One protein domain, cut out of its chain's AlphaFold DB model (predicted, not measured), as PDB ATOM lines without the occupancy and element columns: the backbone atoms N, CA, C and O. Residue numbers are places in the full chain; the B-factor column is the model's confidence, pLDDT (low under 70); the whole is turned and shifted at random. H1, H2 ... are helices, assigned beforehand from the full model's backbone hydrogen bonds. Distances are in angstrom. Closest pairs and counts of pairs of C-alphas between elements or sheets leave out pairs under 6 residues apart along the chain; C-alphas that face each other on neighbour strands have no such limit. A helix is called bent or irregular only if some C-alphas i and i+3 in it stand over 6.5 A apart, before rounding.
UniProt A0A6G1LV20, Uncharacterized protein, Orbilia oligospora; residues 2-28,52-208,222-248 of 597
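AT A GLANCE: This is residues 2 to 28, 52 to 208 and 222 to 248 of the 597 residues of an uncharacterized protein of Orbilia oligospora (UniProt A0A6G1LV20). H1 is the core helix; the very long H2 runs beside it along the longest axis, H3 folds back beside one end of H2, and H8 crosses H1 nearly at right angles. H4, H5 and H7 also pack on H1, H6 folds back beside H7, and H9 packs on H8 with short H10 at its end. The printed part has 211 residues with ten named helices, H1 to H10 in that order, and no named strand: the class is all helix. The whole is compact, with a radius of gyration of the C-alphas of 18.9 A and spans of 59 by 44 by 37 A.

HOW THE PARTS SIT: H1, residues 2 to 19, is the hub, touching six helices. Residues 84 to 102 of H2, residues 70 to 111, touch it at a shallow tilt of 27 degrees, opposite ways; the closest C-alphas, of Val 10 and Leu 91, are 6.2 A apart. H3, residues 115 to 125, forms a hairpin with H2, closest at C-alphas Ala 106 and Ala 118, 4.6 A. H1, H2 and H3 are an up and down bundle, each running against the one before it. H4, residues 129 to 132, touches H1, closest at C-alphas Gly 15 and Tyr 132, 4.7 A. H5, residues 134 to 146, is about perpendicular to H1, at 76 degrees, and touches it, closest at C-alphas Asp 19 and Met 134, 6.6 A. H6, residues 152 to 161, and H7, residues 165 to 172, form a hairpin, closest at C-alphas Lys 160 and Tyr 168, 6.1 A. H7 touches H1 at a steep tilt of 41 degrees, closest at C-alphas Tyr 12 and Leu 166, 6.4 A. H8, residues 186 to 207, touches H1 at 88 degrees, about perpendicular, closest at C-alphas Cys 9 and Leu 196, 6.1 A. H8 has a kink of 46 degrees near residue 201 and is only just irregular, C-alphas 203 and 206 being 6.9 A apart. H9, residues 229 to 239, touches residues 186 to 193 of H8, closest at C-alphas Gln 193 and Leu 229, 6.7 A. H10, residues 241 to 245, only just touches H9, with 3 pairs of C-alphas within 8 A, and only at the corner, closest at C-alphas Leu 237 and Leu 244, 5.7 A. Every O i to N i+4 pair is within hydrogen-bond range in H1, H2, H3, H5, H6, H7 and H10, against 15 of 18 in H8 and 4 of 7 in H9; H4 is too short for one.

IN THESE COORDINATES: H1 begins at C-alpha 2 (29.125, -26.204, -26.291) and is 25.5 A long. H2, 60.3 A, ends at C-alpha 111 (43.902, -30.545, -37.607). H8 measures 30.5 A, and H10 ends at C-alpha 245 (18.862, -4.463, -1.274).

THE WHOLE: The C-alphas farthest apart, of Glu 68 and Asn 113, are 63.8 A apart. Residues 29 to 51 and 209 to 221 are not printed, with C-alpha gaps of 21.9 A and 9.5 A. The link H7 to H8 is long, and residues 146 to 151 stand free. Mean pLDDT of the printed part is 80.5; 45 residues are under 70, among them 52 to 62 and 240 to 248.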
ATOM      1  N   GLU A   2      30.326 -25.446 -26.701       89.25
ATOM      2  CA  GLU A   2      29.125 -26.204 -26.291       89.25
ATOM      3  C   GLU A   2      29.475 -27.527 -25.599       89.25
ATOM      4  O   GLU A   2      29.069 -27.723 -24.467       89.25
ATOM      5  N   ILE A   3      30.370 -28.331 -26.182       91.31
ATOM      6  CA  ILE A   3      30.861 -29.574 -25.553       91.31
ATOM      7  C   ILE A   3      31.482 -29.326 -24.164       91.31
ATOM      8  O   ILE A   3      31.271 -30.106 -23.245       91.31
ATOM      9  N   VAL A   4      32.218 -28.220 -23.982       91.88
ATOM     10  CA  VAL A   4      32.787 -27.865 -22.666       91.88
ATOM     11  C   VAL A   4      31.679 -27.565 -21.659       91.88
ATOM     12  O   VAL A   4      31.770 -28.008 -20.522       91.88
ATOM     13  N   ARG A   5      30.629 -26.843 -22.076       93.31
ATOM     14  CA  ARG A   5      29.473 -26.533 -21.225       93.31
ATOM     15  C   ARG A   5      28.692 -27.791 -20.851       93.31
ATOM     16  O   ARG A   5      28.305 -27.921 -19.699       93.31
ATOM     17  N   ASP A   6      28.488 -28.707 -21.794       95.38
ATOM     18  CA  ASP A   6      27.791 -29.971 -21.534       95.38
ATOM     19  C   ASP A   6      28.583 -30.833 -20.536       95.38
ATOM     20  O   ASP A   6      28.013 -31.346 -19.575       95.38
ATOM     21  N   ILE A   7      29.911 -30.925 -20.690       95.81
ATOM     22  CA  ILE A   7      30.772 -31.627 -19.725       95.81
ATOM     23  C   ILE A   7      30.755 -30.928 -18.357       95.81
ATOM     24  O   ILE A   7      30.667 -31.602 -17.336       95.81
ATOM     25  N   ASP A   8      30.787 -29.593 -18.315       96.19
ATOM     26  CA  ASP A   8      30.681 -28.816 -17.071       96.19
ATOM     27  C   ASP A   8      29.356 -29.084 -16.334       96.19
ATOM     28  O   ASP A   8      29.358 -29.259 -15.116       96.19
ATOM     29  N   CYS A   9      28.236 -29.205 -17.061       96.31
ATOM     30  CA  CYS A   9      26.948 -29.631 -16.504       96.31
ATOM     31  C   CYS A   9      27.016 -31.031 -15.892       96.31
ATOM     32  O   CYS A   9      26.573 -31.225 -14.759       96.31
ATOM     33  N   VAL A  10      27.571 -32.007 -16.617       96.81
ATOM     34  CA  VAL A  10      27.670 -33.386 -16.121       96.81
ATOM     35  C   VAL A  10      28.591 -33.474 -14.910       96.81
ATOM     36  O   VAL A  10      28.225 -34.099 -13.919       96.81
ATOM     37  N   PHE A  11      29.743 -32.801 -14.930       97.25
ATOM     38  CA  PHE A  11      30.649 -32.739 -13.784       97.25
ATOM     39  C   PHE A  11      30.020 -32.045 -12.576       97.25
ATOM     40  O   PHE A  11      30.195 -32.519 -11.457       97.25
ATOM     41  N   TYR A  12      29.249 -30.974 -12.776       96.25
ATOM     42  CA  TYR A  12      28.508 -30.317 -11.699       96.25
ATOM     43  C   TYR A  12      27.498 -31.264 -11.037       96.25
ATOM     44  O   TYR A  12      27.495 -31.396  -9.811       96.25
ATOM     45  N   LEU A  13      26.689 -31.967 -11.838       95.94
ATOM     46  CA  LEU A  13      25.686 -32.909 -11.334       95.94
ATOM     47  C   LEU A  13      26.331 -34.146 -10.687       95.94
ATOM     48  O   LEU A  13      25.977 -34.495  -9.565       95.94
ATOM     49  N   LEU A  14      27.319 -34.778 -11.328       95.81
ATOM     50  CA  LEU A  14      28.049 -35.905 -10.736       95.81
ATOM     51  C   LEU A  14      28.776 -35.490  -9.456       95.81
ATOM     52  O   LEU A  14      28.687 -36.192  -8.456       95.81
ATOM     53  N   GLY A  15      29.431 -34.329  -9.442       94.19
ATOM     54  CA  GLY A  15      30.061 -33.785  -8.241       94.19
ATOM     55  C   GLY A  15      29.064 -33.602  -7.094       94.19
ATOM     56  O   GLY A  15      29.391 -33.929  -5.958       94.19
ATOM     57  N   GLY A  16      27.842 -33.140  -7.382       92.38
ATOM     58  CA  GLY A  16      26.755 -33.066  -6.399       92.38
ATOM     59  C   GLY A  16      26.275 -34.438  -5.907       92.38
ATOM     60  O   GLY A  16      26.024 -34.598  -4.719       92.38
ATOM     61  N   ILE A  17      26.210 -35.453  -6.776       92.44
ATOM     62  CA  ILE A  17      25.915 -36.838  -6.364       92.44
ATOM     63  C   ILE A  17      27.001 -37.379  -5.425       92.44
ATOM     64  O   ILE A  17      26.684 -37.955  -4.385       92.44
ATOM     65  N   LEU A  18      28.270 -37.170  -5.779       90.81
ATOM     66  CA  LEU A  18      29.431 -37.610  -5.004       90.81
ATOM     67  C   LEU A  18      29.539 -36.881  -3.654       90.81
ATOM     68  O   LEU A  18      30.024 -37.461  -2.685       90.81
ATOM     69  N   ASP A  19      29.052 -35.638  -3.553       87.38
ATOM     70  CA  ASP A  19      28.969 -34.917  -2.276       87.38
ATOM     71  C   ASP A  19      28.095 -35.677  -1.250       87.38
ATOM     72  O   ASP A  19      28.380 -35.616  -0.053       87.38
ATOM     73  N   TYR A  20      27.112 -36.473  -1.699       81.56
ATOM     74  CA  TYR A  20      26.305 -37.336  -0.828       81.56
ATOM     75  C   TYR A  20      26.975 -38.670  -0.448       81.56
ATOM     76  O   TYR A  20      26.548 -39.306   0.512       81.56
ATOM     77  N   GLU A  21      27.996 -39.139  -1.176       68.19
ATOM     78  CA  GLU A  21      28.662 -40.428  -0.893       68.19
ATOM     79  C   GLU A  21      29.536 -40.383   0.370       68.19
ATOM     80  O   GLU A  21      29.773 -41.414   0.994       68.19
ATOM     81  N   ASN A  22      29.944 -39.187   0.807       51.75
ATOM     82  CA  ASN A  22      30.701 -38.988   2.049       51.75
ATOM     83  C   ASN A  22      29.847 -39.144   3.326       51.75
ATOM     84  O   ASN A  22      30.380 -39.053   4.430       51.75
ATOM     85  N   HIS A  23      28.540 -39.385   3.181       48.94
ATOM     86  CA  HIS A  23      27.609 -39.690   4.265       48.94
ATOM     87  C   HIS A  23      26.926 -41.040   3.987       48.94
ATOM     88  O   HIS A  23      25.761 -41.067   3.582       48.94
ATOM     89  N   PRO A  24      27.640 -42.175   4.119       40.66
ATOM     90  CA  PRO A  24      27.042 -43.480   3.893       40.66
ATOM     91  C   PRO A  24      25.942 -43.715   4.926       40.66
ATOM     92  O   PRO A  24      26.181 -43.789   6.129       40.66
ATOM     93  N   VAL A  25      24.715 -43.831   4.436       42.69
ATOM     94  CA  VAL A  25      23.624 -44.419   5.198       42.69
ATOM     95  C   VAL A  25      23.794 -45.927   5.067       42.69
ATOM     96  O   VAL A  25      23.409 -46.511   4.053       42.69
ATOM     97  N   GLU A  26      24.404 -46.556   6.065       36.25
ATOM     98  CA  GLU A  26      24.355 -48.010   6.184       36.25
ATOM     99  C   GLU A  26      22.915 -48.404   6.526       36.25
ATOM    100  O   GLU A  26      22.429 -48.178   7.632       36.25
ATOM    101  N   VAL A  27      22.195 -48.928   5.535       35.97
ATOM    102  CA  VAL A  27      20.906 -49.582   5.753       35.97
ATOM    103  C   VAL A  27      21.229 -51.034   6.071       35.97
ATOM    104  O   VAL A  27      21.516 -51.823   5.169       35.97
ATOM    105  N   THR A  28      21.240 -51.397   7.351       29.22
ATOM    106  CA  THR A  28      21.218 -52.806   7.741       29.22
ATOM    107  C   THR A  28      19.916 -53.404   7.217       29.22
ATOM    108  O   THR A  28      18.828 -52.918   7.523       29.22
ATOM    109  N   PRO A  52      14.756 -48.802 -12.320       55.19
ATOM    110  CA  PRO A  52      14.244 -47.438 -12.333       55.19
ATOM    111  C   PRO A  52      13.263 -47.191 -11.171       55.19
ATOM    112  O   PRO A  52      12.439 -48.060 -10.872       55.19
ATOM    113  N   PRO A  53      13.318 -46.017 -10.515       62.25
ATOM    114  CA  PRO A  53      12.383 -45.662  -9.449       62.25
ATOM    115  C   PRO A  53      10.933 -45.591  -9.955       62.25
ATOM    116  O   PRO A  53      10.691 -45.056 -11.041       62.25
ATOM    117  N   PRO A  54       9.950 -46.089  -9.180       58.62
ATOM    118  CA  PRO A  54       8.542 -45.975  -9.538       58.62
ATOM    119  C   PRO A  54       8.092 -44.518  -9.363       58.62
ATOM    120  O   PRO A  54       7.910 -44.037  -8.245       58.62
ATOM    121  N   TRP A  55       7.926 -43.783 -10.463       60.47
ATOM    122  CA  TRP A  55       7.409 -42.411 -10.432       60.47
ATOM    123  C   TRP A  55       5.908 -42.366 -10.706       60.47
ATOM    124  O   TRP A  55       5.418 -42.834 -11.736       60.47
ATOM    125  N   ALA A  56       5.159 -41.743  -9.795       52.00
ATOM    126  CA  ALA A  56       3.754 -41.433 -10.020       52.00
ATOM    127  C   ALA A  56       3.608 -40.265 -11.012       52.00
ATOM    128  O   ALA A  56       4.429 -39.349 -11.061       52.00
ATOM    129  N   GLN A  57       2.538 -40.276 -11.807       41.59
ATOM    130  CA  GLN A  57       2.274 -39.215 -12.778       41.59
ATOM    131  C   GLN A  57       2.118 -37.852 -12.077       41.59
ATOM    132  O   GLN A  57       1.261 -37.696 -11.212       41.59
ATOM    133  N   GLY A  58       2.916 -36.861 -12.488       48.91
ATOM    134  CA  GLY A  58       2.895 -35.504 -11.926       48.91
ATOM    135  C   GLY A  58       3.817 -35.287 -10.719       48.91
ATOM    136  O   GLY A  58       3.822 -34.186 -10.177       48.91
ATOM    137  N   MET A  59       4.601 -36.294 -10.310       54.50
ATOM    138  CA  MET A  59       5.578 -36.170  -9.223       54.50
ATOM    139  C   MET A  59       7.009 -36.436  -9.709       54.50
ATOM    140  O   MET A  59       7.318 -37.514 -10.203       54.50
ATOM    141  N   ASP A  60       7.888 -35.445  -9.526       58.16
ATOM    142  CA  ASP A  60       9.299 -35.484  -9.958       58.16
ATOM    143  C   ASP A  60      10.219 -36.316  -9.051       58.16
ATOM    144  O   ASP A  60      11.340 -36.646  -9.428       58.16
ATOM    145  N   LEU A  61       9.774 -36.590  -7.826       67.12
ATOM    146  CA  LEU A  61      10.427 -37.443  -6.835       67.12
ATOM    147  C   LEU A  61       9.330 -38.201  -6.082       67.12
ATOM    148  O   LEU A  61       8.286 -37.597  -5.816       67.12
ATOM    149  N   PRO A  62       9.555 -39.462  -5.676       67.12
ATOM    150  CA  PRO A  62       8.711 -40.086  -4.667       67.12
ATOM    151  C   PRO A  62       8.728 -39.218  -3.393       67.12
ATOM    152  O   PRO A  62       9.801 -38.754  -2.997       67.12
ATOM    153  N   PRO A  63       7.570 -38.927  -2.778       70.00
ATOM    154  CA  PRO A  63       7.529 -38.095  -1.584       70.00
ATOM    155  C   PRO A  63       8.184 -38.828  -0.411       70.00
ATOM    156  O   PRO A  63       7.838 -39.972  -0.119       70.00
ATOM    157  N   TYR A  64       9.105 -38.154   0.278       78.06
ATOM    158  CA  TYR A  64       9.594 -38.623   1.571       78.06
ATOM    159  C   TYR A  64       8.492 -38.500   2.612       78.06
ATOM    160  O   TYR A  64       7.810 -37.474   2.686       78.06
ATOM    161  N   GLN A  65       8.339 -39.541   3.420       80.88
ATOM    162  CA  GLN A  65       7.437 -39.519   4.561       80.88
ATOM    163  C   GLN A  65       8.169 -38.923   5.759       80.88
ATOM    164  O   GLN A  65       9.381 -39.086   5.889       80.88
ATOM    165  N   LYS A  66       7.457 -38.245   6.661       83.81
ATOM    166  CA  LYS A  66       8.045 -37.879   7.953       83.81
ATOM    167  C   LYS A  66       8.301 -39.181   8.730       83.81
ATOM    168  O   LYS A  66       7.337 -39.896   8.999       83.81
ATOM    169  N   PRO A  67       9.555 -39.527   9.061       81.69
ATOM    170  CA  PRO A  67       9.838 -40.806   9.690       81.69
ATOM    171  C   PRO A  67       9.435 -40.770  11.166       81.69
ATOM    172  O   PRO A  67      10.005 -40.022  11.958       81.69
ATOM    173  N   GLU A  68       8.447 -41.583  11.535       80.81
ATOM    174  CA  GLU A  68       8.030 -41.785  12.933       80.81
ATOM    175  C   GLU A  68       8.728 -42.984  13.587       80.81
ATOM    176  O   GLU A  68       8.758 -43.102  14.810       80.81
ATOM    177  N   ASN A  69       9.317 -43.860  12.773       80.19
ATOM    178  CA  ASN A  69      10.082 -45.027  13.186       80.19
ATOM    179  C   ASN A  69      11.238 -45.281  12.201       80.19
ATOM    180  O   ASN A  69      11.370 -44.615  11.167       80.19
ATOM    181  N   THR A  70      12.090 -46.244  12.541       78.88
ATOM    182  CA  THR A  70      13.293 -46.584  11.773       78.88
ATOM    183  C   THR A  70      12.973 -47.214  10.421       78.88
ATOM    184  O   THR A  70      13.733 -47.024   9.477       78.88
ATOM    185  N   ASP A  71      11.834 -47.891  10.286       79.19
ATOM    186  CA  ASP A  71      11.427 -48.515   9.025       79.19
ATOM    187  C   ASP A  71      11.097 -47.453   7.973       79.19
ATOM    188  O   ASP A  71      11.584 -47.525   6.845       79.19
ATOM    189  N   ILE A  72      10.343 -46.413   8.350       81.56
ATOM    190  CA  ILE A  72      10.036 -45.282   7.460       81.56
ATOM    191  C   ILE A  72      11.319 -44.516   7.107       81.56
ATOM    192  O   ILE A  72      11.507 -44.111   5.957       81.56
ATOM    193  N   LEU A  73      12.237 -44.350   8.065       84.19
ATOM    194  CA  LEU A  73      13.549 -43.757   7.799       84.19
ATOM    195  C   LEU A  73      14.316 -44.561   6.735       84.19
ATOM    196  O   LEU A  73      14.810 -43.990   5.761       84.19
ATOM    197  N   TYR A  74      14.383 -45.886   6.880       82.06
ATOM    198  CA  TYR A  74      15.053 -46.752   5.911       82.06
ATOM    199  C   TYR A  74      14.349 -46.772   4.551       82.06
ATOM    200  O   TYR A  74      15.031 -46.795   3.526       82.06
ATOM    201  N   GLN A  75      13.019 -46.663   4.505       81.25
ATOM    202  CA  GLN A  75      12.279 -46.473   3.253       81.25
ATOM    203  C   GLN A  75      12.670 -45.163   2.554       81.25
ATOM    204  O   GLN A  75      12.958 -45.170   1.355       81.25
ATOM    205  N   ASN A  76      12.757 -44.049   3.288       84.50
ATOM    206  CA  ASN A  76      13.217 -42.774   2.731       84.50
ATOM    207  C   ASN A  76      14.646 -42.881   2.179       84.50
ATOM    208  O   ASN A  76      14.928 -42.389   1.083       84.50
ATOM    209  N   PHE A  77      15.546 -43.550   2.903       83.62
ATOM    210  CA  PHE A  77      16.912 -43.781   2.440       83.62
ATOM    211  C   PHE A  77      16.980 -44.682   1.206       83.62
ATOM    212  O   PHE A  77      17.761 -44.401   0.298       83.62
ATOM    213  N   ALA A  78      16.147 -45.720   1.127       80.56
ATOM    214  CA  ALA A  78      16.046 -46.569  -0.055       80.56
ATOM    215  C   ALA A  78      15.601 -45.760  -1.285       80.56
ATOM    216  O   ALA A  78      16.241 -45.842  -2.334       80.56
ATOM    217  N   ILE A  79      14.582 -44.905  -1.135       80.19
ATOM    218  CA  ILE A  79      14.122 -43.985  -2.188       80.19
ATOM    219  C   ILE A  79      15.258 -43.051  -2.623       80.19
ATOM    220  O   ILE A  79      15.530 -42.916  -3.817       80.19
ATOM    221  N   PHE A  80      15.933 -42.408  -1.665       85.50
ATOM    222  CA  PHE A  80      17.059 -41.519  -1.944       85.50
ATOM    223  C   PHE A  80      18.173 -42.239  -2.716       85.50
ATOM    224  O   PHE A  80      18.601 -41.759  -3.766       85.50
ATOM    225  N   ASN A  81      18.603 -43.407  -2.235       83.31
ATOM    226  CA  ASN A  81      19.662 -44.192  -2.859       83.31
ATOM    227  C   ASN A  81      19.274 -44.646  -4.268       83.31
ATOM    228  O   ASN A  81      20.098 -44.549  -5.174       83.31
ATOM    229  N   GLN A  82      18.025 -45.067  -4.482       80.31
ATOM    230  CA  GLN A  82      17.538 -45.455  -5.804       80.31
ATOM    231  C   GLN A  82      17.579 -44.282  -6.788       80.31
ATOM    232  O   GLN A  82      18.123 -44.417  -7.884       80.31
ATOM    233  N   VAL A  83      17.053 -43.112  -6.402       82.75
ATOM    234  CA  VAL A  83      17.074 -41.914  -7.257       82.75
ATOM    235  C   VAL A  83      18.505 -41.461  -7.532       82.75
ATOM    236  O   VAL A  83      18.837 -41.136  -8.675       82.75
ATOM    237  N   ARG A  84      19.362 -41.455  -6.505       86.88
ATOM    238  CA  ARG A  84      20.772 -41.078  -6.618       86.88
ATOM    239  C   ARG A  84      21.507 -41.987  -7.599       86.88
ATOM    240  O   ARG A  84      22.127 -41.470  -8.525       86.88
ATOM    241  N   SER A  85      21.418 -43.307  -7.427       85.06
ATOM    242  CA  SER A  85      22.065 -44.283  -8.312       85.06
ATOM    243  C   SER A  85      21.541 -44.173  -9.743       85.06
ATOM    244  O   SER A  85      22.332 -44.125 -10.676       85.06
ATOM    245  N   TYR A  86      20.227 -44.010  -9.918       85.00
ATOM    246  CA  TYR A  86      19.618 -43.820 -11.236       85.00
ATOM    247  C   TYR A  86      20.143 -42.577 -11.965       85.00
ATOM    248  O   TYR A  86      20.493 -42.625 -13.144       85.00
ATOM    249  N   CYS A  87      20.218 -41.444 -11.261       87.25
ATOM    250  CA  CYS A  87      20.776 -40.222 -11.830       87.25
ATOM    251  C   CYS A  87      22.270 -40.384 -12.132       87.25
ATOM    252  O   CYS A  87      22.722 -39.900 -13.166       87.25
ATOM    253  N   LYS A  88      23.019 -41.059 -11.251       90.81
ATOM    254  CA  LYS A  88      24.458 -41.293 -11.404       90.81
ATOM    255  C   LYS A  88      24.761 -42.072 -12.679       90.81
ATOM    256  O   LYS A  88      25.517 -41.571 -13.501       90.81
ATOM    257  N   GLU A  89      24.119 -43.219 -12.880       89.56
ATOM    258  CA  GLU A  89      24.355 -44.052 -14.063       89.56
ATOM    259  C   GLU A  89      24.028 -43.318 -15.363       89.56
ATOM    260  O   GLU A  89      24.826 -43.316 -16.298       89.56
ATOM    261  N   ASN A  90      22.889 -42.621 -15.418       90.38
ATOM    262  CA  ASN A  90      22.521 -41.830 -16.592       90.38
ATOM    263  C   ASN A  90      23.547 -40.730 -16.895       90.38
ATOM    264  O   ASN A  90      23.870 -40.480 -18.056       90.38
ATOM    265  N   LEU A  91      24.061 -40.067 -15.856       94.31
ATOM    266  CA  LEU A  91      25.091 -39.042 -15.997       94.31
ATOM    267  C   LEU A  91      26.445 -39.634 -16.409       94.31
ATOM    268  O   LEU A  91      27.153 -38.997 -17.181       94.31
ATOM    269  N   GLU A  92      26.803 -40.828 -15.938       94.75
ATOM    270  CA  GLU A  92      28.026 -41.537 -16.337       94.75
ATOM    271  C   GLU A  92      27.961 -41.982 -17.806       94.75
ATOM    272  O   GLU A  92      28.891 -41.717 -18.568       94.75
ATOM    273  N   VAL A  93      26.829 -42.538 -18.247       94.00
ATOM    274  CA  VAL A  93      26.590 -42.875 -19.663       94.00
ATOM    275  C   VAL A  93      26.655 -41.624 -20.544       94.00
ATOM    276  O   VAL A  93      27.281 -41.630 -21.611       94.00
ATOM    277  N   GLU A  94      26.035 -40.526 -20.106       95.31
ATOM    278  CA  GLU A  94      26.087 -39.264 -20.841       95.31
ATOM    279  C   GLU A  94      27.502 -38.676 -20.862       95.31
ATOM    280  O   GLU A  94      27.940 -38.167 -21.896       95.31
ATOM    281  N   LEU A  95      28.254 -38.795 -19.764       96.12
ATOM    282  CA  LEU A  95      29.652 -38.382 -19.708       96.12
ATOM    283  C   LEU A  95      30.484 -39.144 -20.738       96.12
ATOM    284  O   LEU A  95      31.212 -38.523 -21.508       96.12
ATOM    285  N   GLU A  96      30.360 -40.471 -20.804       95.50
ATOM    286  CA  GLU A  96      31.074 -41.280 -21.797       95.50
ATOM    287  C   GLU A  96      30.765 -40.841 -23.232       95.50
ATOM    288  O   GLU A  96      31.662 -40.787 -24.082       95.50
ATOM    289  N   ARG A  97      29.500 -40.508 -23.515       95.44
ATOM    290  CA  ARG A  97      29.089 -39.980 -24.819       95.44
ATOM    291  C   ARG A  97      29.755 -38.635 -25.108       95.44
ATOM    292  O   ARG A  97      30.362 -38.476 -26.170       95.44
ATOM    293  N   LEU A  98      29.702 -37.698 -24.165       95.38
ATOM    294  CA  LEU A  98      30.305 -36.372 -24.309       95.38
ATOM    295  C   LEU A  98      31.829 -36.428 -24.432       95.38
ATOM    296  O   LEU A  98      32.400 -35.664 -25.205       95.38
ATOM    297  N   LEU A  99      32.501 -37.347 -23.737       94.44
ATOM    298  CA  LEU A  99      33.948 -37.541 -23.863       94.44
ATOM    299  C   LEU A  99      34.335 -38.047 -25.263       94.44
ATOM    300  O   LEU A  99      35.351 -37.614 -25.810       94.44
ATOM    301  N   LYS A 100      33.510 -38.895 -25.896       95.19
ATOM    302  CA  LYS A 100      33.699 -39.312 -27.301       95.19
ATOM    303  C   LYS A 100      33.481 -38.149 -28.278       95.19
ATOM    304  O   LYS A 100      34.278 -37.967 -29.207       95.19
ATOM    305  N   GLU A 101      32.440 -37.339 -28.060       94.62
ATOM    306  CA  GLU A 101      32.196 -36.102 -28.823       94.62
ATOM    307  C   GLU A 101      33.381 -35.123 -28.678       94.62
ATOM    308  O   GLU A 101      33.890 -34.599 -29.673       94.62
ATOM    309  N   ALA A 102      33.882 -34.938 -27.453       94.00
ATOM    310  CA  ALA A 102      35.016 -34.076 -27.133       94.00
ATOM    311  C   ALA A 102      36.315 -34.539 -27.789       94.00
ATOM    312  O   ALA A 102      37.024 -33.709 -28.358       94.00
ATOM    313  N   ASN A 103      36.595 -35.845 -27.786       94.62
ATOM    314  CA  ASN A 103      37.770 -36.403 -28.450       94.62
ATOM    315  C   ASN A 103      37.755 -36.099 -29.957       94.62
ATOM    316  O   ASN A 103      38.726 -35.598 -30.522       94.62
ATOM    317  N   THR A 104      36.600 -36.309 -30.594       94.19
ATOM    318  CA  THR A 104      36.409 -36.025 -32.024       94.19
ATOM    319  C   THR A 104      36.582 -34.531 -32.326       94.19
ATOM    320  O   THR A 104      37.204 -34.150 -33.323       94.19
ATOM    321  N   ALA A 105      36.064 -33.660 -31.455       93.50
ATOM    322  CA  ALA A 105      36.219 -32.215 -31.585       93.50
ATOM    323  C   ALA A 105      37.670 -31.754 -31.368       93.50
ATOM    324  O   ALA A 105      38.147 -30.891 -32.106       93.50
ATOM    325  N   ALA A 106      38.389 -32.334 -30.404       92.94
ATOM    326  CA  ALA A 106      39.795 -32.036 -30.147       92.94
ATOM    327  C   ALA A 106      40.674 -32.409 -31.350       92.94
ATOM    328  O   ALA A 106      41.480 -31.589 -31.796       92.94
ATOM    329  N   ASP A 107      40.454 -33.581 -31.952       92.88
ATOM    330  CA  ASP A 107      41.138 -34.007 -33.178       92.88
ATOM    331  C   ASP A 107      40.893 -33.041 -34.340       92.88
ATOM    332  O   ASP A 107      41.820 -32.654 -35.061       92.88
ATOM    333  N   TYR A 108      39.642 -32.613 -34.522       94.00
ATOM    334  CA  TYR A 108      39.290 -31.630 -35.542       94.00
ATOM    335  C   TYR A 108      40.000 -30.287 -35.313       94.00
ATOM    336  O   TYR A 108      40.573 -29.724 -36.250       94.00
ATOM    337  N   LEU A 109      39.993 -29.777 -34.079       92.88
ATOM    338  CA  LEU A 109      40.644 -28.516 -33.716       92.88
ATOM    339  C   LEU A 109      42.162 -28.583 -33.911       92.88
ATOM    340  O   LEU A 109      42.739 -27.654 -34.481       92.88
ATOM    341  N   ASN A 110      42.791 -29.702 -33.541       91.75
ATOM    342  CA  ASN A 110      44.209 -29.958 -33.788       91.75
ATOM    343  C   ASN A 110      44.535 -29.924 -35.287       91.75
ATOM    344  O   ASN A 110      45.444 -29.207 -35.699       91.75
ATOM    345  N   ARG A 111      43.739 -30.593 -36.135       94.31
ATOM    346  CA  ARG A 111      43.902 -30.545 -37.607       94.31
ATOM    347  C   ARG A 111      43.709 -29.146 -38.197       94.31
ATOM    348  O   ARG A 111      44.183 -28.870 -39.297       94.31
ATOM    349  N   LYS A 112      42.994 -28.263 -37.495       95.75
ATOM    350  CA  LYS A 112      42.791 -26.853 -37.862       95.75
ATOM    351  C   LYS A 112      43.785 -25.900 -37.190       95.75
ATOM    352  O   LYS A 112      43.588 -24.691 -37.278       95.75
ATOM    353  N   ASN A 113      44.839 -26.413 -36.547       91.44
ATOM    354  CA  ASN A 113      45.851 -25.643 -35.811       91.44
ATOM    355  C   ASN A 113      45.281 -24.763 -34.679       91.44
ATOM    356  O   ASN A 113      45.901 -23.781 -34.272       91.44
ATOM    357  N   LYS A 114      44.117 -25.121 -34.122       91.19
ATOM    358  CA  LYS A 114      43.522 -24.468 -32.945       91.19
ATOM    359  C   LYS A 114      43.979 -25.154 -31.655       91.19
ATOM    360  O   LYS A 114      43.180 -25.708 -30.905       91.19
ATOM    361  N   ILE A 115      45.290 -25.131 -31.422       88.62
ATOM    362  CA  ILE A 115      45.960 -25.933 -30.382       88.62
ATOM    363  C   ILE A 115      45.474 -25.566 -28.971       88.62
ATOM    364  O   ILE A 115      45.230 -26.450 -28.156       88.62
ATOM    365  N   TYR A 116      45.277 -24.276 -28.684       85.25
ATOM    366  CA  TYR A 116      44.804 -23.826 -27.370       85.25
ATOM    367  C   TYR A 116      43.386 -24.319 -27.048       85.25
ATOM    368  O   TYR A 116      43.142 -24.796 -25.942       85.25
ATOM    369  N   ASP A 117      42.471 -24.266 -28.020       85.50
ATOM    370  CA  ASP A 117      41.090 -24.737 -27.849       85.50
ATOM    371  C   ASP A 117      41.042 -26.260 -27.651       85.50
ATOM    372  O   ASP A 117      40.293 -26.762 -26.811       85.50
ATOM    373  N   ALA A 118      41.874 -26.998 -28.395       87.25
ATOM    374  CA  ALA A 118      42.016 -28.442 -28.237       87.25
ATOM    375  C   ALA A 118      42.590 -28.808 -26.857       87.25
ATOM    376  O   ALA A 118      42.077 -29.711 -26.202       87.25
ATOM    377  N   ALA A 119      43.596 -28.071 -26.376       87.69
ATOM    378  CA  ALA A 119      44.193 -28.296 -25.061       87.69
ATOM    379  C   ALA A 119      43.191 -28.083 -23.913       87.69
ATOM    380  O   ALA A 119      43.206 -28.837 -22.943       87.69
ATOM    381  N   ILE A 120      42.292 -27.095 -24.019       85.19
ATOM    382  CA  ILE A 120      41.224 -26.881 -23.028       85.19
ATOM    383  C   ILE A 120      40.306 -28.110 -22.947       85.19
ATOM    384  O   ILE A 120      40.022 -28.577 -21.846       85.19
ATOM    385  N   LEU A 121      39.882 -28.654 -24.093       87.19
ATOM    386  CA  LEU A 121      39.039 -29.855 -24.145       87.19
ATOM    387  C   LEU A 121      39.753 -31.083 -23.577       87.19
ATOM    388  O   LEU A 121      39.183 -31.778 -22.743       87.19
ATOM    389  N   VAL A 122      41.006 -31.316 -23.972       89.38
ATOM    390  CA  VAL A 122      41.799 -32.453 -23.479       89.38
ATOM    391  C   VAL A 122      41.986 -32.375 -21.963       89.38
ATOM    392  O   VAL A 122      41.787 -33.369 -21.272       89.38
ATOM    393  N   ASN A 123      42.293 -31.195 -21.417       88.31
ATOM    394  CA  ASN A 123      42.414 -31.017 -19.968       88.31
ATOM    395  C   ASN A 123      41.108 -31.351 -19.234       88.31
ATOM    396  O   ASN A 123      41.138 -31.987 -18.180       88.31
ATOM    397  N   LEU A 124      39.964 -30.949 -19.794       87.06
ATOM    398  CA  LEU A 124      38.659 -31.262 -19.220       87.06
ATOM    399  C   LEU A 124      38.366 -32.769 -19.270       87.06
ATOM    400  O   LEU A 124      37.886 -33.320 -18.289       87.06
ATOM    401  N   MET A 125      38.722 -33.448 -20.363       89.19
ATOM    402  CA  MET A 125      38.565 -34.903 -20.499       89.19
ATOM    403  C   MET A 125      39.414 -35.697 -19.496       89.19
ATOM    404  O   MET A 125      39.027 -36.791 -19.100       89.19
ATOM    405  N   MET A 126      40.561 -35.155 -19.080       90.19
ATOM    406  CA  MET A 126      41.429 -35.762 -18.061       90.19
ATOM    407  C   MET A 126      41.000 -35.424 -16.626       90.19
ATOM    408  O   MET A 126      41.572 -35.943 -15.669       90.19
ATOM    409  N   THR A 127      40.027 -34.526 -16.457       89.38
ATOM    410  CA  THR A 127      39.553 -34.090 -15.145       89.38
ATOM    411  C   THR A 127      38.488 -35.064 -14.636       89.38
ATOM    412  O   THR A 127      37.496 -35.284 -15.325       89.38
ATOM    413  N   PRO A 128      38.635 -35.648 -13.433       92.75
ATOM    414  CA  PRO A 128      37.606 -36.526 -12.891       92.75
ATOM    415  C   PRO A 128      36.411 -35.717 -12.353       92.75
ATOM    416  O   PRO A 128      36.617 -34.624 -11.801       92.75
ATOM    417  N   PRO A 129      35.177 -36.262 -12.390       92.25
ATOM    418  CA  PRO A 129      34.002 -35.620 -11.791       92.25
ATOM    419  C   PRO A 129      34.166 -35.314 -10.294       92.25
ATOM    420  O   PRO A 129      33.656 -34.313  -9.799       92.25
ATOM    421  N   SER A 130      34.952 -36.119  -9.569       92.75
ATOM    422  CA  SER A 130      35.263 -35.904  -8.147       92.75
ATOM    423  C   SER A 130      35.974 -34.576  -7.857       92.75
ATOM    424  O   SER A 130      35.973 -34.108  -6.719       92.75
ATOM    425  N   SER A 131      36.548 -33.922  -8.871       91.50
ATOM    426  CA  SER A 131      37.133 -32.584  -8.733       91.50
ATOM    427  C   SER A 131      36.094 -31.465  -8.559       91.50
ATOM    428  O   SER A 131      36.465 -30.355  -8.173       91.50
ATOM    429  N   TYR A 132      34.812 -31.757  -8.814       93.69
ATOM    430  CA  TYR A 132      33.674 -30.849  -8.644       93.69
ATOM    431  C   TYR A 132      32.938 -31.046  -7.304       93.69
ATOM    432  O   TYR A 132      31.916 -30.396  -7.066       93.69
ATOM    433  N   THR A 133      33.417 -31.924  -6.416       92.25
ATOM    434  CA  THR A 133      32.863 -32.052  -5.055       92.25
ATOM    435  C   THR A 133      33.192 -30.817  -4.221       92.25
ATOM    436  O   THR A 133      34.235 -30.180  -4.398       92.25
ATOM    437  N   MET A 134      32.326 -30.481  -3.266       86.69
ATOM    438  CA  MET A 134      32.556 -29.406  -2.298       86.69
ATOM    439  C   MET A 134      33.899 -29.564  -1.579       86.69
ATOM    440  O   MET A 134      34.617 -28.580  -1.411       86.69
ATOM    441  N   LYS A 135      34.263 -30.797  -1.204       87.88
ATOM    442  CA  LYS A 135      35.544 -31.105  -0.552       87.88
ATOM    443  C   LYS A 135      36.738 -30.762  -1.447       87.88
ATOM    444  O   LYS A 135      37.578 -29.963  -1.041       87.88
ATOM    445  N   SER A 136      36.780 -31.292  -2.672       89.69
ATOM    446  CA  SER A 136      37.889 -31.062  -3.608       89.69
ATOM    447  C   SER A 136      38.041 -29.586  -3.975       89.69
ATOM    448  O   SER A 136      39.155 -29.069  -4.066       89.69
ATOM    449  N   ILE A 137      36.923 -28.884  -4.187       88.19
ATOM    450  CA  ILE A 137      36.960 -27.454  -4.503       88.19
ATOM    451  C   ILE A 137      37.454 -26.659  -3.286       88.19
ATOM    452  O   ILE A 137      38.301 -25.781  -3.446       88.19
ATOM    453  N   LYS A 138      36.995 -26.990  -2.070       84.88
ATOM    454  CA  LYS A 138      37.466 -26.361  -0.826       84.88
ATOM    455  C   LYS A 138      38.975 -26.532  -0.635       84.88
ATOM    456  O   LYS A 138      39.654 -25.545  -0.370       84.88
ATOM    457  N   GLU A 139      39.499 -27.744  -0.802       85.62
ATOM    458  CA  GLU A 139      40.940 -28.036  -0.714       85.62
ATOM    459  C   GLU A 139      41.733 -27.234  -1.754       85.62
ATOM    460  O   GLU A 139      42.681 -26.528  -1.421       85.62
ATOM    461  N   ARG A 140      41.271 -27.215  -3.007       82.44
ATOM    462  CA  ARG A 140      41.904 -26.424  -4.070       82.44
ATOM    463  C   ARG A 140      41.881 -24.920  -3.779       82.44
ATOM    464  O   ARG A 140      42.828 -24.210  -4.116       82.44
ATOM    465  N   HIS A 141      40.796 -24.409  -3.202       78.62
ATOM    466  CA  HIS A 141      40.684 -23.003  -2.807       78.62
ATOM    467  C   HIS A 141      41.646 -22.659  -1.672       78.62
ATOM    468  O   HIS A 141      42.313 -21.626  -1.739       78.62
ATOM    469  N   LEU A 142      41.752 -23.538  -0.673       78.06
ATOM    470  CA  LEU A 142      42.741 -23.444   0.397       78.06
ATOM    471  C   LEU A 142      44.160 -23.360  -0.158       78.06
ATOM    472  O   LEU A 142      44.875 -22.410   0.155       78.06
ATOM    473  N   ASP A 143      44.538 -24.279  -1.044       78.00
ATOM    474  CA  ASP A 143      45.869 -24.296  -1.656       78.00
ATOM    475  C   ASP A 143      46.165 -22.989  -2.403       78.00
ATOM    476  O   ASP A 143      47.204 -22.354  -2.198       78.00
ATOM    477  N   ARG A 144      45.216 -22.530  -3.232       75.62
ATOM    478  CA  ARG A 144      45.341 -21.281  -4.003       75.62
ATOM    479  C   ARG A 144      45.560 -20.058  -3.099       75.62
ATOM    480  O   ARG A 144      46.317 -19.156  -3.473       75.62
ATOM    481  N   LEU A 145      44.922 -20.022  -1.927       69.12
ATOM    482  CA  LEU A 145      45.048 -18.937  -0.949       69.12
ATOM    483  C   LEU A 145      46.333 -19.020  -0.127       69.12
ATOM    484  O   LEU A 145      47.005 -18.003   0.043       69.12
ATOM    485  N   CYS A 146      46.713 -20.214   0.330       71.62
ATOM    486  CA  CYS A 146      47.973 -20.452   1.036       71.62
ATOM    487  C   CYS A 146      49.180 -20.030   0.188       71.62
ATOM    488  O   CYS A 146      50.145 -19.467   0.704       71.62
ATOM    489  N   MET A 147      49.096 -20.211  -1.131       67.69
ATOM    490  CA  MET A 147      50.119 -19.759  -2.075       67.69
ATOM    491  C   MET A 147      50.112 -18.241  -2.340       67.69
ATOM    492  O   MET A 147      50.959 -17.765  -3.096       67.69
ATOM    493  N   LYS A 148      49.180 -17.469  -1.750       65.00
ATOM    494  CA  LYS A 148      48.986 -16.020  -1.973       65.00
ATOM    495  C   LYS A 148      49.023 -15.634  -3.456       65.00
ATOM    496  O   LYS A 148      49.581 -14.599  -3.818       65.00
ATOM    497  N   SER A 149      48.464 -16.477  -4.327       63.91
ATOM    498  CA  SER A 149      48.525 -16.231  -5.766       63.91
ATOM    499  C   SER A 149      47.758 -14.946  -6.103       63.91
ATOM    500  O   SER A 149      46.537 -14.913  -5.925       63.91
ATOM    501  N   PRO A 150      48.412 -13.898  -6.645       62.69
ATOM    502  CA  PRO A 150      47.725 -12.668  -7.044       62.69
ATOM    503  C   PRO A 150      46.787 -12.889  -8.246       62.69
ATOM    504  O   PRO A 150      46.082 -11.976  -8.663       62.69
ATOM    505  N   TYR A 151      46.760 -14.105  -8.802       67.56
ATOM    506  CA  TYR A 151      46.010 -14.474  -9.996       67.56
ATOM    507  C   TYR A 151      44.736 -15.272  -9.706       67.56
ATOM    508  O   TYR A 151      44.119 -15.743 -10.654       67.56
ATOM    509  N   LEU A 152      44.313 -15.440  -8.446       69.19
ATOM    510  CA  LEU A 152      43.117 -16.232  -8.117       69.19
ATOM    511  C   LEU A 152      41.869 -15.767  -8.890       69.19
ATOM    512  O   LEU A 152      41.227 -16.576  -9.554       69.19
ATOM    513  N   GLY A 153      41.582 -14.461  -8.881       68.31
ATOM    514  CA  GLY A 153      40.459 -13.900  -9.644       68.31
ATOM    515  C   GLY A 153      40.601 -14.107 -11.157       68.31
ATOM    516  O   GLY A 153      39.631 -14.424 -11.834       68.31
ATOM    517  N   VAL A 154      41.829 -14.022 -11.684       76.19
ATOM    518  CA  VAL A 154      42.120 -14.256 -13.109       76.19
ATOM    519  C   VAL A 154      41.932 -15.728 -13.484       76.19
ATOM    520  O   VAL A 154      41.405 -16.030 -14.549       76.19
ATOM    521  N   LEU A 155      42.345 -16.661 -12.622       74.88
ATOM    522  CA  LEU A 155      42.170 -18.098 -12.837       74.88
ATOM    523  C   LEU A 155      40.687 -18.474 -12.902       74.88
ATOM    524  O   LEU A 155      40.297 -19.221 -13.793       74.88
ATOM    525  N   MET A 156      39.866 -17.913 -12.016       72.38
ATOM    526  CA  MET A 156      38.431 -18.194 -11.978       72.38
ATOM    527  C   MET A 156      37.657 -17.533 -13.126       72.38
ATOM    528  O   MET A 156      36.816 -18.175 -13.752       72.38
ATOM    529  N   GLU A 157      37.987 -16.291 -13.491       77.12
ATOM    530  CA  GLU A 157      37.384 -15.658 -14.673       77.12
ATOM    531  C   GLU A 157      37.790 -16.397 -15.961       77.12
ATOM    532  O   GLU A 157      37.004 -16.532 -16.902       77.12
ATOM    533  N   ASN A 158      38.997 -16.974 -15.990       80.88
ATOM    534  CA  ASN A 158      39.418 -17.853 -17.074       80.88
ATOM    535  C   ASN A 158      38.584 -19.141 -17.133       80.88
ATOM    536  O   ASN A 158      38.184 -19.523 -18.231       80.88
ATOM    537  N   GLU A 159      38.286 -19.794 -16.005       82.50
ATOM    538  CA  GLU A 159      37.377 -20.957 -15.946       82.50
ATOM    539  C   GLU A 159      36.003 -20.602 -16.555       82.50
ATOM    540  O   GLU A 159      35.514 -21.285 -17.463       82.50
ATOM    541  N   LYS A 160      35.440 -19.447 -16.174       83.94
ATOM    542  CA  LYS A 160      34.196 -18.913 -16.748       83.94
ATOM    543  C   LYS A 160      34.302 -18.674 -18.257       83.94
ATOM    544  O   LYS A 160      33.455 -19.147 -19.019       83.94
ATOM    545  N   SER A 161      35.357 -17.998 -18.717       81.69
ATOM    546  CA  SER A 161      35.578 -17.707 -20.143       81.69
ATOM    547  C   SER A 161      35.730 -18.969 -21.006       81.69
ATOM    548  O   SER A 161      35.352 -18.976 -22.179       81.69
ATOM    549  N   ARG A 162      36.222 -20.064 -20.412       83.19
ATOM    550  CA  ARG A 162      36.386 -21.379 -21.050       83.19
ATOM    551  C   ARG A 162      35.089 -22.180 -21.126       83.19
ATOM    552  O   ARG A 162      35.054 -23.207 -21.794       83.19
ATOM    553  N   GLY A 163      34.005 -21.679 -20.535       84.25
ATOM    554  CA  GLY A 163      32.687 -22.306 -20.548       84.25
ATOM    555  C   GLY A 163      32.388 -23.164 -19.322       84.25
ATOM    556  O   GLY A 163      31.374 -23.851 -19.349       84.25
ATOM    557  N   GLN A 164      33.216 -23.099 -18.271       91.62
ATOM    558  CA  GLN A 164      33.029 -23.829 -17.010       91.62
ATOM    559  C   GLN A 164      32.263 -22.978 -15.982       91.62
ATOM    560  O   GLN A 164      32.741 -22.691 -14.881       91.62
ATOM    561  N   LEU A 165      31.097 -22.469 -16.385       92.69
ATOM    562  CA  LEU A 165      30.325 -21.523 -15.578       92.69
ATOM    563  C   LEU A 165      29.777 -22.164 -14.294       92.69
ATOM    564  O   LEU A 165      29.701 -21.490 -13.271       92.69
ATOM    565  N   LEU A 166      29.400 -23.442 -14.322       93.69
ATOM    566  CA  LEU A 166      28.821 -24.133 -13.169       93.69
ATOM    567  C   LEU A 166      29.909 -24.456 -12.147       93.69
ATOM    568  O   LEU A 166      29.687 -24.264 -10.952       93.69
ATOM    569  N   TYR A 167      31.107 -24.843 -12.604       91.44
ATOM    570  CA  TYR A 167      32.282 -24.928 -11.734       91.44
ATOM    571  C   TYR A 167      32.575 -23.596 -11.043       91.44
ATOM    572  O   TYR A 167      32.758 -23.556  -9.824       91.44
ATOM    573  N   TYR A 168      32.575 -22.504 -11.815       89.62
ATOM    574  CA  TYR A 168      32.784 -21.154 -11.302       89.62
ATOM    575  C   TYR A 168      31.747 -20.791 -10.230       89.62
ATOM    576  O   TYR A 168      32.122 -20.384  -9.129       89.62
ATOM    577  N   VAL A 169      30.454 -21.016 -10.506       89.31
ATOM    578  CA  VAL A 169      29.368 -20.764  -9.544       89.31
ATOM    579  C   VAL A 169      29.545 -21.592  -8.277       89.31
ATOM    580  O   VAL A 169      29.527 -21.032  -7.181       89.31
ATOM    581  N   LYS A 170      29.764 -22.906  -8.406       89.56
ATOM    582  CA  LYS A 170      29.954 -23.814  -7.266       89.56
ATOM    583  C   LYS A 170      31.139 -23.382  -6.398       89.56
ATOM    584  O   LYS A 170      31.038 -23.376  -5.176       89.56
ATOM    585  N   SER A 171      32.226 -22.955  -7.034       84.88
ATOM    586  CA  SER A 171      33.455 -22.498  -6.382       84.88
ATOM    587  C   SER A 171      33.308 -21.149  -5.675       84.88
ATOM    588  O   SER A 171      33.857 -20.949  -4.592       84.88
ATOM    589  N   ALA A 172      32.543 -20.221  -6.249       81.75
ATOM    590  CA  ALA A 172      32.282 -18.917  -5.641       81.75
ATOM    591  C   ALA A 172      31.296 -18.992  -4.458       81.75
ATOM    592  O   ALA A 172      31.321 -18.134  -3.576       81.75
ATOM    593  N   THR A 173      30.461 -20.034  -4.403       81.81
ATOM    594  CA  THR A 173      29.353 -20.185  -3.438       81.81
ATOM    595  C   THR A 173      29.593 -21.285  -2.394       81.81
ATOM    596  O   THR A 173      28.651 -21.839  -1.829       81.81
ATOM    597  N   ILE A 174      30.858 -21.615  -2.107       79.56
ATOM    598  CA  ILE A 174      31.206 -22.542  -1.019       79.56
ATOM    599  C   ILE A 174      31.010 -21.835   0.335       79.56
ATOM    600  O   ILE A 174      31.536 -20.726   0.506       79.56
ATOM    601  N   PRO A 175      30.330 -22.464   1.313       69.81
ATOM    602  CA  PRO A 175      30.138 -21.920   2.658       69.81
ATOM    603  C   PRO A 175      31.438 -21.938   3.466       69.81
ATOM    604  O   PRO A 175      31.727 -22.867   4.219       69.81
ATOM    605  N   LEU A 176      32.252 -20.903   3.289       64.88
ATOM    606  CA  LEU A 176      33.487 -20.691   4.033       64.88
ATOM    607  C   LEU A 176      33.447 -19.307   4.681       64.88
ATOM    608  O   LEU A 176      33.261 -18.315   3.974       64.88
ATOM    609  N   ALA A 177      33.594 -19.268   6.009       52.16
ATOM    610  CA  ALA A 177      33.487 -18.056   6.824       52.16
ATOM    611  C   ALA A 177      34.709 -17.123   6.695       52.16
ATOM    612  O   ALA A 177      34.561 -15.911   6.781       52.16
ATOM    613  N   ASP A 178      35.894 -17.674   6.409       53.16
ATOM    614  CA  ASP A 178      37.173 -16.947   6.520       53.16
ATOM    615  C   ASP A 178      37.831 -16.581   5.172       53.16
ATOM    616  O   ASP A 178      39.030 -16.308   5.111       53.16
ATOM    617  N   TYR A 179      37.092 -16.637   4.058       58.22
ATOM    618  CA  TYR A 179      37.684 -16.617   2.712       58.22
ATOM    619  C   TYR A 179      37.326 -15.328   1.974       58.22
ATOM    620  O   TYR A 179      36.181 -14.878   2.064       58.22
ATOM    621  N   PRO A 180      38.263 -14.737   1.203       55.31
ATOM    622  CA  PRO A 180      37.952 -13.574   0.388       55.31
ATOM    623  C   PRO A 180      36.832 -13.929  -0.591       55.31
ATOM    624  O   PRO A 180      36.919 -14.924  -1.316       55.31
ATOM    625  N   ALA A 181      35.773 -13.118  -0.586       59.44
ATOM    626  CA  ALA A 181      34.630 -13.308  -1.462       59.44
ATOM    627  C   ALA A 181      35.095 -13.272  -2.923       59.44
ATOM    628  O   ALA A 181      35.681 -12.291  -3.383       59.44
ATOM    629  N   ILE A 182      34.845 -14.359  -3.649       66.12
ATOM    630  CA  ILE A 182      35.016 -14.372  -5.098       66.12
ATOM    631  C   ILE A 182      33.818 -13.619  -5.676       66.12
ATOM    632  O   ILE A 182      32.684 -14.015  -5.399       66.12
ATOM    633  N   PRO A 183      34.039 -12.542  -6.448       68.50
ATOM    634  CA  PRO A 183      32.952 -11.724  -6.958       68.50
ATOM    635  C   PRO A 183      32.169 -12.500  -8.021       68.50
ATOM    636  O   PRO A 183      32.597 -12.609  -9.166       68.50
ATOM    637  N   ILE A 184      31.011 -13.033  -7.654       77.56
ATOM    638  CA  ILE A 184      30.058 -13.653  -8.576       77.56
ATOM    639  C   ILE A 184      28.836 -12.753  -8.711       77.56
ATOM    640  O   ILE A 184      28.381 -12.181  -7.733       77.56
ATOM    641  N   GLN A 185      28.315 -12.622  -9.929       78.62
ATOM    642  CA  GLN A 185      27.110 -11.839 -10.185       78.62
ATOM    643  C   GLN A 185      25.888 -12.756 -10.217       78.62
ATOM    644  O   GLN A 185      25.944 -13.840 -10.798       78.62
ATOM    645  N   ASN A 186      24.736 -12.284  -9.741       77.06
ATOM    646  CA  ASN A 186      23.458 -12.996  -9.898       77.06
ATOM    647  C   ASN A 186      23.190 -13.447 -11.357       77.06
ATOM    648  O   ASN A 186      22.752 -14.570 -11.622       77.06
ATOM    649  N   LYS A 187      23.555 -12.617 -12.347       83.31
ATOM    650  CA  LYS A 187      23.441 -12.959 -13.776       83.31
ATOM    651  C   LYS A 187      24.211 -14.233 -14.153       83.31
ATOM    652  O   LYS A 187      23.764 -14.965 -15.036       83.31
ATOM    653  N   ASP A 188      25.342 -14.508 -13.509       87.00
ATOM    654  CA  ASP A 188      26.118 -15.728 -13.743       87.00
ATOM    655  C   ASP A 188      25.343 -16.966 -13.287       87.00
ATOM    656  O   ASP A 188      25.276 -17.945 -14.028       87.00
ATOM    657  N   ILE A 189      24.663 -16.892 -12.141       86.12
ATOM    658  CA  ILE A 189      23.810 -17.976 -11.641       86.12
ATOM    659  C   ILE A 189      22.586 -18.172 -12.544       86.12
ATOM    660  O   ILE A 189      22.262 -19.297 -12.921       86.12
ATOM    661  N   GLN A 190      21.936 -17.090 -12.982       85.88
ATOM    662  CA  GLN A 190      20.809 -17.175 -13.923       85.88
ATOM    663  C   GLN A 190      21.219 -17.794 -15.266       85.88
ATOM    664  O   GLN A 190      20.465 -18.563 -15.868       85.88
ATOM    665  N   ASN A 191      22.417 -17.468 -15.756       90.25
ATOM    666  CA  ASN A 191      22.969 -18.072 -16.963       90.25
ATOM    667  C   ASN A 191      23.307 -19.549 -16.743       90.25
ATOM    668  O   ASN A 191      22.977 -20.365 -17.602       90.25
ATOM    669  N   ALA A 192      23.898 -19.901 -15.598       91.50
ATOM    670  CA  ALA A 192      24.150 -21.286 -15.211       91.50
ATOM    671  C   ALA A 192      22.846 -22.095 -15.177       91.50
ATOM    672  O   ALA A 192      22.784 -23.173 -15.762       91.50
ATOM    673  N   GLN A 193      21.774 -21.535 -14.607       90.25
ATOM    674  CA  GLN A 193      20.455 -22.166 -14.562       90.25
ATOM    675  C   GLN A 193      19.900 -22.424 -15.967       90.25
ATOM    676  O   GLN A 193      19.390 -23.509 -16.233       90.25
ATOM    677  N   LYS A 194      20.023 -21.458 -16.889       91.12
ATOM    678  CA  LYS A 194      19.592 -21.629 -18.289       91.12
ATOM    679  C   LYS A 194      20.405 -22.697 -19.016       91.12
ATOM    680  O   LYS A 194      19.827 -23.499 -19.744       91.12
ATOM    681  N   ILE A 195      21.725 -22.703 -18.825       93.31
ATOM    682  CA  ILE A 195      22.626 -23.700 -19.421       93.31
ATOM    683  C   ILE A 195      22.270 -25.097 -18.905       93.31
ATOM    684  O   ILE A 195      22.051 -25.998 -19.709       93.31
ATOM    685  N   LEU A 196      22.122 -25.251 -17.588       93.25
ATOM    686  CA  LEU A 196      21.769 -26.517 -16.958       93.25
ATOM    687  C   LEU A 196      20.381 -27.008 -17.396       93.25
ATOM    688  O   LEU A 196      20.219 -28.172 -17.745       93.25
ATOM    689  N   GLN A 197      19.387 -26.116 -17.436       90.81
ATOM    690  CA  GLN A 197      18.033 -26.444 -17.883       90.81
ATOM    691  C   GLN A 197      18.012 -26.923 -19.337       90.81
ATOM    692  O   GLN A 197      17.339 -27.909 -19.640       90.81
ATOM    693  N   LYS A 198      18.743 -26.235 -20.225       91.81
ATOM    694  CA  LYS A 198      18.872 -26.616 -21.635       91.81
ATOM    695  C   LYS A 198      19.542 -27.983 -21.765       91.81
ATOM    696  O   LYS A 198      19.016 -28.851 -22.452       91.81
ATOM    697  N   PHE A 199      20.647 -28.193 -21.049       93.38
ATOM    698  CA  PHE A 199      21.355 -29.470 -21.025       93.38
ATOM    699  C   PHE A 199      20.439 -30.621 -20.578       93.38
ATOM    700  O   PHE A 199      20.324 -31.626 -21.275       93.38
ATOM    701  N   ILE A 200      19.710 -30.452 -19.468       90.12
ATOM    702  CA  ILE A 200      18.764 -31.464 -18.978       90.12
ATOM    703  C   ILE A 200      17.687 -31.757 -20.030       90.12
ATOM    704  O   ILE A 200      17.386 -32.924 -20.282       90.12
ATOM    705  N   GLN A 201      17.135 -30.724 -20.673       87.50
ATOM    706  CA  GLN A 201      16.098 -30.876 -21.697       87.50
ATOM    707  C   GLN A 201      16.575 -31.649 -22.926       87.50
ATOM    708  O   GLN A 201      15.866 -32.531 -23.406       87.50
ATOM    709  N   GLU A 202      17.765 -31.327 -23.424       89.06
ATOM    710  CA  GLU A 202      18.287 -31.877 -24.676       89.06
ATOM    711  C   GLU A 202      18.948 -33.248 -24.495       89.06
ATOM    712  O   GLU A 202      18.904 -34.077 -25.403       89.06
ATOM    713  N   ARG A 203      19.565 -33.496 -23.334       89.69
ATOM    714  CA  ARG A 203      20.447 -34.652 -23.129       89.69
ATOM    715  C   ARG A 203      19.891 -35.675 -22.136       89.69
ATOM    716  O   ARG A 203      20.115 -36.863 -22.341       89.69
ATOM    717  N   LEU A 204      19.135 -35.253 -21.114       87.56
ATOM    718  CA  LEU A 204      18.758 -36.122 -19.986       87.56
ATOM    719  C   LEU A 204      17.258 -36.428 -19.857       87.56
ATOM    720  O   LEU A 204      16.903 -37.466 -19.314       87.56
ATOM    721  N   LEU A 205      16.343 -35.598 -20.373       78.50
ATOM    722  CA  LEU A 205      14.897 -35.878 -20.277       78.50
ATOM    723  C   LEU A 205      14.496 -37.218 -20.912       78.50
ATOM    724  O   LEU A 205      13.477 -37.801 -20.537       78.50
ATOM    725  N   GLY A 206      15.268 -37.687 -21.896       73.56
ATOM    726  CA  GLY A 206      15.098 -38.985 -22.549       73.56
ATOM    727  C   GLY A 206      15.377 -40.177 -21.632       73.56
ATOM    728  O   GLY A 206      14.807 -41.241 -21.853       73.56
ATOM    729  N   THR A 207      16.195 -39.983 -20.596       75.81
ATOM    730  CA  THR A 207      16.691 -41.034 -19.698       75.81
ATOM    731  C   THR A 207      15.789 -41.252 -18.486       75.81
ATOM    732  O   THR A 207      16.218 -41.855 -17.521       75.81
ATOM    733  N   LEU A 208      14.576 -40.708 -18.473       72.38
ATOM    734  CA  LEU A 208      13.635 -40.784 -17.355       72.38
ATOM    735  C   LEU A 208      12.575 -41.871 -17.651       72.38
ATOM    736  O   LEU A 208      12.023 -41.838 -18.759       72.38
ATOM    737  N   VAL A 222      14.179 -33.433 -11.285       83.12
ATOM    738  CA  VAL A 222      15.005 -34.333 -10.449       83.12
ATOM    739  C   VAL A 222      16.498 -33.998 -10.502       83.12
ATOM    740  O   VAL A 222      17.127 -33.834  -9.460       83.12
ATOM    741  N   TYR A 223      17.051 -33.765 -11.696       87.56
ATOM    742  CA  TYR A 223      18.454 -33.372 -11.857       87.56
ATOM    743  C   TYR A 223      18.747 -31.985 -11.263       87.56
ATOM    744  O   TYR A 223      19.826 -31.768 -10.718       87.56
ATOM    745  N   HIS A 224      17.777 -31.063 -11.270       86.38
ATOM    746  CA  HIS A 224      17.911 -29.766 -10.595       86.38
ATOM    747  C   HIS A 224      17.943 -29.887  -9.066       86.38
ATOM    748  O   HIS A 224      18.395 -28.956  -8.404       86.38
ATOM    749  N   LYS A 225      17.487 -31.012  -8.502       87.81
ATOM    750  CA  LYS A 225      17.504 -31.269  -7.057       87.81
ATOM    751  C   LYS A 225      18.829 -31.852  -6.561       87.81
ATOM    752  O   LYS A 225      19.043 -31.872  -5.354       87.81
ATOM    753  N   ILE A 226      19.722 -32.299  -7.452       91.00
ATOM    754  CA  ILE A 226      21.037 -32.844  -7.070       91.00
ATOM    755  C   ILE A 226      21.871 -31.789  -6.336       91.00
ATOM    756  O   ILE A 226      22.350 -32.050  -5.238       91.00
ATOM    757  N   ASP A 227      22.011 -30.604  -6.927       89.00
ATOM    758  CA  ASP A 227      22.727 -29.458  -6.358       89.00
ATOM    759  C   ASP A 227      22.032 -28.165  -6.828       89.00
ATOM    760  O   ASP A 227      22.402 -27.598  -7.865       89.00
ATOM    761  N   PRO A 228      20.944 -27.738  -6.157       88.81
ATOM    762  CA  PRO A 228      20.118 -26.634  -6.637       88.81
ATOM    763  C   PRO A 228      20.893 -25.311  -6.715       88.81
ATOM    764  O   PRO A 228      21.392 -24.803  -5.712       88.81
ATOM    765  N   LEU A 229      20.923 -24.680  -7.893       87.62
ATOM    766  CA  LEU A 229      21.546 -23.356  -8.065       87.62
ATOM    767  C   LEU A 229      20.838 -22.261  -7.242       87.62
ATOM    768  O   LEU A 229      21.463 -21.279  -6.837       87.62
ATOM    769  N   ASP A 230      19.558 -22.452  -6.921       81.31
ATOM    770  CA  ASP A 230      18.835 -21.592  -5.980       81.31
ATOM    771  C   ASP A 230      19.460 -21.628  -4.580       81.31
ATOM    772  O   ASP A 230      19.612 -20.583  -3.956       81.31
ATOM    773  N   HIS A 231      19.897 -22.802  -4.107       83.75
ATOM    774  CA  HIS A 231      20.611 -22.929  -2.831       83.75
ATOM    775  C   HIS A 231      21.974 -22.239  -2.889       83.75
ATOM    776  O   HIS A 231      22.377 -21.591  -1.928       83.75
ATOM    777  N   ARG A 232      22.661 -22.301  -4.036       83.81
ATOM    778  CA  ARG A 232      23.936 -21.593  -4.259       83.81
ATOM    779  C   ARG A 232      23.794 -20.077  -4.171       83.81
ATOM    780  O   ARG A 232      24.656 -19.407  -3.610       83.81
ATOM    781  N   THR A 233      22.680 -19.549  -4.665       79.94
ATOM    782  CA  THR A 233      22.367 -18.114  -4.609       79.94
ATOM    783  C   THR A 233      22.209 -17.617  -3.168       79.94
ATOM    784  O   THR A 233      22.541 -16.471  -2.890       79.94
ATOM    785  N   LEU A 234      21.786 -18.471  -2.227       78.31
ATOM    786  CA  LEU A 234      21.661 -18.094  -0.811       78.31
ATOM    787  C   LEU A 234      23.011 -17.680  -0.208       78.31
ATOM    788  O   LEU A 234      23.086 -16.685   0.503       78.31
ATOM    789  N   PHE A 235      24.090 -18.389  -0.553       78.62
ATOM    790  CA  PHE A 235      25.446 -18.050  -0.101       78.62
ATOM    791  C   PHE A 235      25.979 -16.752  -0.714       78.62
ATOM    792  O   PHE A 235      26.852 -16.114  -0.130       78.62
ATOM    793  N   LEU A 236      25.488 -16.373  -1.898       76.19
ATOM    794  CA  LEU A 236      25.815 -15.091  -2.519       76.19
ATOM    795  C   LEU A 236      25.100 -13.945  -1.797       76.19
ATOM    796  O   LEU A 236      25.754 -12.999  -1.364       76.19
ATOM    797  N   LEU A 237      23.784 -14.075  -1.617       73.50
ATOM    798  CA  LEU A 237      22.946 -13.071  -0.955       73.50
ATOM    799  C   LEU A 237      23.386 -12.802   0.488       73.50
ATOM    800  O   LEU A 237      23.348 -11.665   0.943       73.50
ATOM    801  N   ASP A 238      23.855 -13.830   1.194       73.56
ATOM    802  CA  ASP A 238      24.375 -13.649   2.547       73.56
ATOM    803  C   ASP A 238      25.680 -12.833   2.592       73.56
ATOM    804  O   ASP A 238      25.959 -12.155   3.579       73.56
ATOM    805  N   ARG A 239      26.477 -12.854   1.517       70.94
ATOM    806  CA  ARG A 239      27.771 -12.157   1.443       70.94
ATOM    807  C   ARG A 239      27.662 -10.719   0.948       70.94
ATOM    808  O   ARG A 239      28.423  -9.876   1.418       70.94
ATOM    809  N   ASP A 240      26.760 -10.440   0.007       67.88
ATOM    810  CA  ASP A 240      26.610  -9.116  -0.602       67.88
ATOM    811  C   ASP A 240      25.261  -8.475  -0.246       67.88
ATOM    812  O   ASP A 240      24.244  -8.653  -0.919       67.88
ATOM    813  N   LYS A 241      25.273  -7.671   0.822       63.72
ATOM    814  CA  LYS A 241      24.093  -6.943   1.301       63.72
ATOM    815  C   LYS A 241      23.529  -5.969   0.254       63.72
ATOM    816  O   LYS A 241      22.329  -5.721   0.251       63.72
ATOM    817  N   ALA A 242      24.356  -5.441  -0.653       59.88
ATOM    818  CA  ALA A 242      23.889  -4.536  -1.703       59.88
ATOM    819  C   ALA A 242      23.129  -5.287  -2.811       59.88
ATOM    820  O   ALA A 242      22.181  -4.743  -3.381       59.88
ATOM    821  N   GLU A 243      23.497  -6.544  -3.097       60.72
ATOM    822  CA  GLU A 243      22.675  -7.408  -3.952       60.72
ATOM    823  C   GLU A 243      21.343  -7.758  -3.276       60.72
ATOM    824  O   GLU A 243      20.330  -7.783  -3.969       60.72
ATOM    825  N   LEU A 244      21.310  -7.947  -1.950       59.00
ATOM    826  CA  LEU A 244      20.070  -8.146  -1.182       59.00
ATOM    827  C   LEU A 244      19.110  -6.944  -1.339       59.00
ATOM    828  O   LEU A 244      17.954  -7.108  -1.717       59.00
ATOM    829  N   GLU A 245      19.622  -5.721  -1.159       55.66
ATOM    830  CA  GLU A 245      18.862  -4.463  -1.274       55.66
ATOM    831  C   GLU A 245      18.364  -4.169  -2.709       55.66
ATOM    832  O   GLU A 245      17.401  -3.422  -2.903       55.66
ATOM    833  N   GLY A 246      19.004  -4.756  -3.729       54.31
ATOM    834  CA  GLY A 246      18.640  -4.614  -5.143       54.31
ATOM    835  C   GLY A 246      17.536  -5.562  -5.626       54.31
ATOM    836  O   GLY A 246      17.037  -5.399  -6.746       54.31
ATOM    837  N   TRP A 247      17.138  -6.553  -4.822       52.47
ATOM    838  CA  TRP A 247      16.011  -7.426  -5.139       52.47
ATOM    839  C   TRP A 247      14.710  -6.782  -4.656       52.47
ATOM    840  O   TRP A 247      14.544  -6.446  -3.490       52.47
ATOM    841  N   SER A 248      13.761  -6.598  -5.578       40.78
ATOM    842  CA  SER A 248      12.423  -6.088  -5.258       40.78
ATOM    843  C   SER A 248      11.788  -6.916  -4.122       40.78
ATOM    844  O   SER A 248      11.680  -8.135  -4.287       40.78
TER     845      SER A 248